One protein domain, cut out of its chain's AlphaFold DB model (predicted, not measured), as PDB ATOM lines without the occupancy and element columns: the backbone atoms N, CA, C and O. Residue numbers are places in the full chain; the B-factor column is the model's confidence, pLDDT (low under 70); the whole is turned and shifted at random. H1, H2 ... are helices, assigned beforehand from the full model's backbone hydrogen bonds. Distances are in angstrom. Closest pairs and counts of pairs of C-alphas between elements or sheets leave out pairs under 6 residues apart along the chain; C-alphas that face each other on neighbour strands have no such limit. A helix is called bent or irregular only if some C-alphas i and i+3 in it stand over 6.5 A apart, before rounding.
ATOM      1  N   GLU A 508      19.690  44.057  56.816       78.25
ATOM      2  CA  GLU A 508      19.754  45.517  56.740       78.25
ATOM      3  C   GLU A 508      18.492  46.111  56.095       78.25
ATOM      4  O   GLU A 508      17.845  46.975  56.692       78.25
ATOM      5  N   LEU A 509      18.065  45.588  54.939       69.56
ATOM      6  CA  LEU A 509      16.841  46.037  54.261       69.56
ATOM      7  C   LEU A 509      15.581  45.793  55.103       69.56
ATOM      8  O   LEU A 509      14.720  46.670  55.204       69.56
ATOM      9  N   ILE A 510      15.482  44.631  55.755       74.56
ATOM     10  CA  ILE A 510      14.377  44.319  56.671       74.56
ATOM     11  C   ILE A 510      14.351  45.315  57.836       74.56
ATOM     12  O   ILE A 510      13.290  45.851  58.174       74.56
ATOM     13  N   ASN A 511      15.509  45.608  58.429       81.69
ATOM     14  CA  ASN A 511      15.616  46.549  59.539       81.69
ATOM     15  C   ASN A 511      15.222  47.973  59.133       81.69
ATOM     16  O   ASN A 511      14.522  48.638  59.900       81.69
ATOM     17  N   ILE A 512      15.593  48.421  57.929       81.44
ATOM     18  CA  ILE A 512      15.182  49.722  57.380       81.44
ATOM     19  C   ILE A 512      13.654  49.792  57.253       81.44
ATOM     20  O   ILE A 512      13.032  50.708  57.792       81.44
ATOM     21  N   VAL A 513      13.020  48.783  56.642       76.88
ATOM     22  CA  VAL A 513      11.555  48.745  56.468       76.88
ATOM     23  C   VAL A 513      10.822  48.733  57.814       76.88
ATOM     24  O   VAL A 513       9.814  49.425  57.994       76.88
ATOM     25  N   ILE A 514      11.328  47.980  58.795       84.06
ATOM     26  CA  ILE A 514      10.759  47.948  60.150       84.06
ATOM     27  C   ILE A 514      10.893  49.315  60.833       84.06
ATOM     28  O   ILE A 514       9.951  49.761  61.499       84.06
ATOM     29  N   GLN A 515      12.040  49.982  60.693       83.56
ATOM     30  CA  GLN A 515      12.253  51.310  61.266       83.56
ATOM     31  C   GLN A 515      11.337  52.360  60.637       83.56
ATOM     32  O   GLN A 515      10.722  53.134  61.376       83.56
ATOM     33  N   ASP A 516      11.185  52.355  59.316       77.69
ATOM     34  CA  ASP A 516      10.302  53.287  58.613       77.69
ATOM     35  C   ASP A 516       8.845  53.084  59.028       77.69
ATOM     36  O   ASP A 516       8.156  54.045  59.377       77.69
ATOM     37  N   LYS A 517       8.396  51.829  59.142       77.88
ATOM     38  CA  LYS A 517       7.056  51.508  59.651       77.88
ATOM     39  C   LYS A 517       6.834  52.026  61.076       77.88
ATOM     40  O   LYS A 517       5.763  52.554  61.377       77.88
ATOM     41  N   LYS A 518       7.834  51.903  61.957       83.88
ATOM     42  CA  LYS A 518       7.766  52.438  63.329       83.88
ATOM     43  C   LYS A 518       7.727  53.966  63.351       83.88
ATOM     44  O   LYS A 518       6.968  54.529  64.137       83.88
ATOM     45  N   LYS A 519       8.508  54.646  62.502       83.56
ATOM     46  CA  LYS A 519       8.459  56.115  62.368       83.56
ATOM     47  C   LYS A 519       7.072  56.575  61.923       83.56
ATOM     48  O   LYS A 519       6.496  57.441  62.573       83.56
ATOM     49  N   LEU A 520       6.506  55.920  60.913       72.62
ATOM     50  CA  LEU A 520       5.187  56.232  60.362       72.62
ATOM     51  C   LEU A 520       4.078  56.039  61.417       72.62
ATOM     52  O   LEU A 520       3.235  56.911  61.606       72.62
ATOM     53  N   GLN A 521       4.135  54.958  62.203       76.81
ATOM     54  CA  GLN A 521       3.210  54.743  63.325       76.81
ATOM     55  C   GLN A 521       3.350  55.792  64.437       76.81
ATOM     56  O   GLN A 521       2.342  56.268  64.960       76.81
ATOM     57  N   LYS A 537       1.442  61.783  52.978       77.81
ATOM     58  CA  LYS A 537       1.560  61.365  51.572       77.81
ATOM     59  C   LYS A 537       3.003  61.090  51.149       77.81
ATOM     60  O   LYS A 537       3.244  60.145  50.404       77.81
ATOM     61  N   LYS A 538       3.977  61.892  51.602       80.56
ATOM     62  CA  LYS A 538       5.398  61.664  51.278       80.56
ATOM     63  C   LYS A 538       5.922  60.374  51.909       80.56
ATOM     64  O   LYS A 538       6.610  59.612  51.234       80.56
ATOM     65  N   LEU A 539       5.563  60.111  53.163       72.06
ATOM     66  CA  LEU A 539       5.952  58.887  53.865       72.06
ATOM     67  C   LEU A 539       5.259  57.645  53.303       72.06
ATOM     68  O   LEU A 539       5.888  56.597  53.199       72.06
ATOM     69  N   GLU A 540       4.001  57.762  52.887       77.38
ATOM     70  CA  GLU A 540       3.271  56.676  52.230       77.38
ATOM     71  C   GLU A 540       3.889  56.319  50.869       77.38
ATOM     72  O   GLU A 540       4.095  55.141  50.571       77.38
ATOM     73  N   VAL A 541       4.274  57.318  50.066       85.69
ATOM     74  CA  VAL A 541       5.004  57.088  48.807       85.69
ATOM     75  C   VAL A 541       6.348  56.402  49.069       85.69
ATOM     76  O   VAL A 541       6.672  55.428  48.389       85.69
ATOM     77  N   GLN A 542       7.097  56.850  50.080       78.19
ATOM     78  CA  GLN A 542       8.385  56.253  50.443       78.19
ATOM     79  C   GLN A 542       8.233  54.805  50.937       78.19
ATOM     80  O   GLN A 542       8.982  53.925  50.513       78.19
ATOM     81  N   TYR A 543       7.230  54.532  51.774       80.25
ATOM     82  CA  TYR A 543       6.918  53.181  52.238       80.25
ATOM     83  C   TYR A 543       6.572  52.250  51.067       80.25
ATOM     84  O   TYR A 543       7.144  51.166  50.954       80.25
ATOM     85  N   ASN A 544       5.703  52.692  50.154       85.50
ATOM     86  CA  ASN A 544       5.308  51.909  48.981       85.50
ATOM     87  C   ASN A 544       6.496  51.631  48.043       85.50
ATOM     88  O   ASN A 544       6.593  50.548  47.459       85.50
ATOM     89  N   GLN A 545       7.420  52.585  47.912       86.12
ATOM     90  CA  GLN A 545       8.640  52.410  47.127       86.12
ATOM     91  C   GLN A 545       9.578  51.370  47.760       86.12
ATOM     92  O   GLN A 545      10.046  50.470  47.056       86.12
ATOM     93  N   ASN A 546       9.784  51.430  49.077       80.19
ATOM     94  CA  ASN A 546      10.598  50.461  49.816       80.19
ATOM     95  C   ASN A 546       9.964  49.057  49.800       80.19
ATOM     96  O   ASN A 546      10.660  48.061  49.597       80.19
ATOM     97  N   GLU A 547       8.637  48.959  49.924       85.69
ATOM     98  CA  GLU A 547       7.912  47.688  49.805       85.69
ATOM     99  C   GLU A 547       8.081  47.069  48.407       85.69
ATOM    100  O   GLU A 547       8.294  45.862  48.273       85.69
ATOM    101  N   MET A 548       8.032  47.886  47.350       89.44
ATOM    102  CA  MET A 548       8.243  47.418  45.979       89.44
ATOM    103  C   MET A 548       9.680  46.932  45.747       89.44
ATOM    104  O   MET A 548       9.877  45.909  45.089       89.44
ATOM    105  N   GLN A 549      10.678  47.634  46.291       80.50
ATOM    106  CA  GLN A 549      12.078  47.201  46.229       80.50
ATOM    107  C   GLN A 549      12.281  45.864  46.948       80.50
ATOM    108  O   GLN A 549      12.897  44.959  46.385       80.50
ATOM    109  N   LEU A 550      11.686  45.698  48.133       80.75
ATOM    110  CA  LEU A 550      11.733  44.438  48.873       80.75
ATOM    111  C   LEU A 550      11.069  43.293  48.094       80.75
ATOM    112  O   LEU A 550      11.625  42.200  48.023       80.75
ATOM    113  N   LYS A 551       9.916  43.536  47.454       86.56
ATOM    114  CA  LYS A 551       9.249  42.529  46.606       86.56
ATOM    115  C   LYS A 551      10.123  42.097  45.428       86.56
ATOM    116  O   LYS A 551      10.282  40.897  45.218       86.56
ATOM    117  N   LYS A 552      10.730  43.047  44.705       88.38
ATOM    118  CA  LYS A 552      11.656  42.745  43.594       88.38
ATOM    119  C   LYS A 552      12.864  41.936  44.062       88.38
ATOM    120  O   LYS A 552      13.293  41.006  43.386       88.38
ATOM    121  N   PHE A 553      13.396  42.277  45.229       84.38
ATOM    122  CA  PHE A 553      14.521  41.569  45.818       84.38
ATOM    123  C   PHE A 553      14.164  40.124  46.205       84.38
ATOM    124  O   PHE A 553      14.870  39.192  45.828       84.38
ATOM    125  N   LEU A 554      13.029  39.907  46.877       83.44
ATOM    126  CA  LEU A 554      12.554  38.560  47.221       83.44
ATOM    127  C   LEU A 554      12.265  37.706  45.976       83.44
ATOM    128  O   LEU A 554      12.506  36.496  45.980       83.44
ATOM    129  N   GLU A 555      11.783  38.325  44.898       91.69
ATOM    130  CA  GLU A 555      11.599  37.657  43.611       91.69
ATOM    131  C   GLU A 555      12.938  37.194  43.012       91.69
ATOM    132  O   GLU A 555      13.045  36.039  42.593       91.69
ATOM    133  N   LEU A 556      13.981  38.033  43.056       86.44
ATOM    134  CA  LEU A 556      15.343  37.661  42.646       86.44
ATOM    135  C   LEU A 556      15.901  36.501  43.479       86.44
ATOM    136  O   LEU A 556      16.406  35.532  42.908       86.44
ATOM    137  N   CYS A 557      15.756  36.541  44.808       83.31
ATOM    138  CA  CYS A 557      16.167  35.436  45.677       83.31
ATOM    139  C   CYS A 557      15.433  34.139  45.313       83.31
ATOM    140  O   CYS A 557      16.059  33.093  45.166       83.31
ATOM    141  N   THR A 558      14.117  34.203  45.090       88.06
ATOM    142  CA  THR A 558      13.311  33.033  44.703       88.06
ATOM    143  C   THR A 558      13.765  32.448  43.364       88.06
ATOM    144  O   THR A 558      13.827  31.228  43.205       88.06
ATOM    145  N   GLN A 559      14.103  33.297  42.391       89.62
ATOM    146  CA  GLN A 559      14.665  32.846  41.117       89.62
ATOM    147  C   GLN A 559      16.040  32.191  41.297       89.62
ATOM    148  O   GLN A 559      16.324  31.200  40.626       89.62
ATOM    149  N   HIS A 560      16.877  32.711  42.197       85.88
ATOM    150  CA  HIS A 560      18.178  32.122  42.503       85.88
ATOM    151  C   HIS A 560      18.037  30.742  43.161       85.88
ATOM    152  O   HIS A 560      18.630  29.786  42.670       85.88
ATOM    153  N   TYR A 561      17.170  30.598  44.170       85.31
ATOM    154  CA  TYR A 561      16.893  29.301  44.800       85.31
ATOM    155  C   TYR A 561      16.405  28.254  43.793       85.31
ATOM    156  O   TYR A 561      16.925  27.146  43.777       85.31
ATOM    157  N   LYS A 562      15.510  28.624  42.866       90.94
ATOM    158  CA  LYS A 562      15.084  27.715  41.784       90.94
ATOM    159  C   LYS A 562      16.237  27.267  40.883       90.94
ATOM    160  O   LYS A 562      16.230  26.137  40.408       90.94
ATOM    161  N   LYS A 563      17.217  28.139  40.617       88.06
ATOM    162  CA  LYS A 563      18.416  27.760  39.853       88.06
ATOM    163  C   LYS A 563      19.290  26.788  40.644       88.06
ATOM    164  O   LYS A 563      19.785  25.836  40.055       88.06
ATOM    165  N   CYS A 564      19.441  27.002  41.950       82.62
ATOM    166  CA  CYS A 564      20.165  26.082  42.826       82.62
ATOM    167  C   CYS A 564      19.477  24.713  42.906       82.62
ATOM    168  O   CYS A 564      20.155  23.701  42.773       82.62
ATOM    169  N   ASP A 565      18.148  24.670  43.038       86.88
ATOM    170  CA  ASP A 565      17.383  23.416  43.038       86.88
ATOM    171  C   ASP A 565      17.561  22.655  41.716       86.88
ATOM    172  O   ASP A 565      17.854  21.462  41.724       86.88
ATOM    173  N   ASN A 566      17.465  23.353  40.578       87.06
ATOM    174  CA  ASN A 566      17.719  22.750  39.267       87.06
ATOM    175  C   ASN A 566      19.154  22.215  39.150       87.06
ATOM    176  O   ASN A 566      19.353  21.128  38.626       87.06
ATOM    177  N   PHE A 567      20.146  22.950  39.662       86.00
ATOM    178  CA  PHE A 567      21.541  22.509  39.666       86.00
ATOM    179  C   PHE A 567      21.755  21.263  40.541       86.00
ATOM    180  O   PHE A 567      22.496  20.359  40.165       86.00
ATOM    181  N   VAL A 568      21.082  21.178  41.692       85.62
ATOM    182  CA  VAL A 568      21.115  19.983  42.553       85.62
ATOM    183  C   VAL A 568      20.457  18.785  41.867       85.62
ATOM    184  O   VAL A 568      20.954  17.672  42.012       85.62
ATOM    185  N   GLU A 569      19.372  18.989  41.117       85.56
ATOM    186  CA  GLU A 569      18.753  17.926  40.315       85.56
ATOM    187  C   GLU A 569      19.628  17.497  39.127       85.56
ATOM    188  O   GLU A 569      19.671  16.312  38.827       85.56
ATOM    189  N   GLU A 570      20.376  18.407  38.492       85.00
ATOM    190  CA  GLU A 570      21.351  18.058  37.441       85.00
ATOM    191  C   GLU A 570      22.555  17.257  37.966       85.00
ATOM    192  O   GLU A 570      23.194  16.533  37.203       85.00
ATOM    193  N   LEU A 571      22.884  17.388  39.255       79.12
ATOM    194  CA  LEU A 571      23.959  16.629  39.902       79.12
ATOM    195  C   LEU A 571      23.546  15.213  40.342       79.12
ATOM    196  O   LEU A 571      24.431  14.414  40.662       79.12
ATOM    197  N   LYS A 572      22.245  14.916  40.411       78.56
ATOM    198  CA  LYS A 572      21.709  13.587  40.744       78.56
ATOM    199  C   LYS A 572      21.609  12.713  39.500       78.56
ATOM    200  O   LYS A 572      21.858  11.494  39.650       78.56
TER     201      LYS A 572
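What this domain is: This is residues 508 to 521 and 537 to 572 of the 572 residues of an uncharacterized protein of Oxytricha trifallax (UniProt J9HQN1). One long, straight helix, H2, makes the whole length of this rod, and a short helix, H1, packs alongside its first part, running opposite ways. The far part of H2 sticks out as a bare arm, residues 554 to 570, with Leu 571 and Lys 572 standing free beyond it. You have 50 printed residues with two named helices, H1 then H2, and no named strand; the class is all helix. The whole is extended, with a radius of gyration of the C-alphas of 16.1 A and spans of 52 by 16 by 12 A.

How they stand to each other: Start with H1, residues 508 to 521, and then go across the cut to H2, residues 537 to 570. The two helices touch, with 7 pairs of C-alphas within 8 A. Look for their closest C-alphas at Val 513 and Asn 546, 6.9 A apart. H2 touches H1 with residues 539 to 550 alone. Their lines stand at a shallow tilt of 28 degrees, and they run opposite ways. In both H1 and H2, every O i to N i+4 pair is within hydrogen-bond range.

Where its parts are: Find C-alpha 508 at (19.754, 45.517, 56.740); from there H1 runs 20.1 A to C-alpha 521 at (3.210, 54.743, 63.325). Pick up H2 at C-alpha 537, at (1.560, 61.365, 51.572), and go 49.7 A to C-alpha 570 at (21.351, 18.058, 37.441). Neither helix is bent.

The domain as a whole: The C-alphas of Lys 537 and Lys 572 are the two farthest apart, at 53.0 A. Between C-alpha 521 and C-alpha 537 you meet the cut: residues 522 to 536 are not printed, and the gap is 13.6 A. Without residues 554 to 572, which stand free, the body spans 23 by 17 by 9 A. Lys 572 is the chain's last residue. The mean pLDDT of the printed part is 82.6, and one printed residue, Leu 509, is under 70.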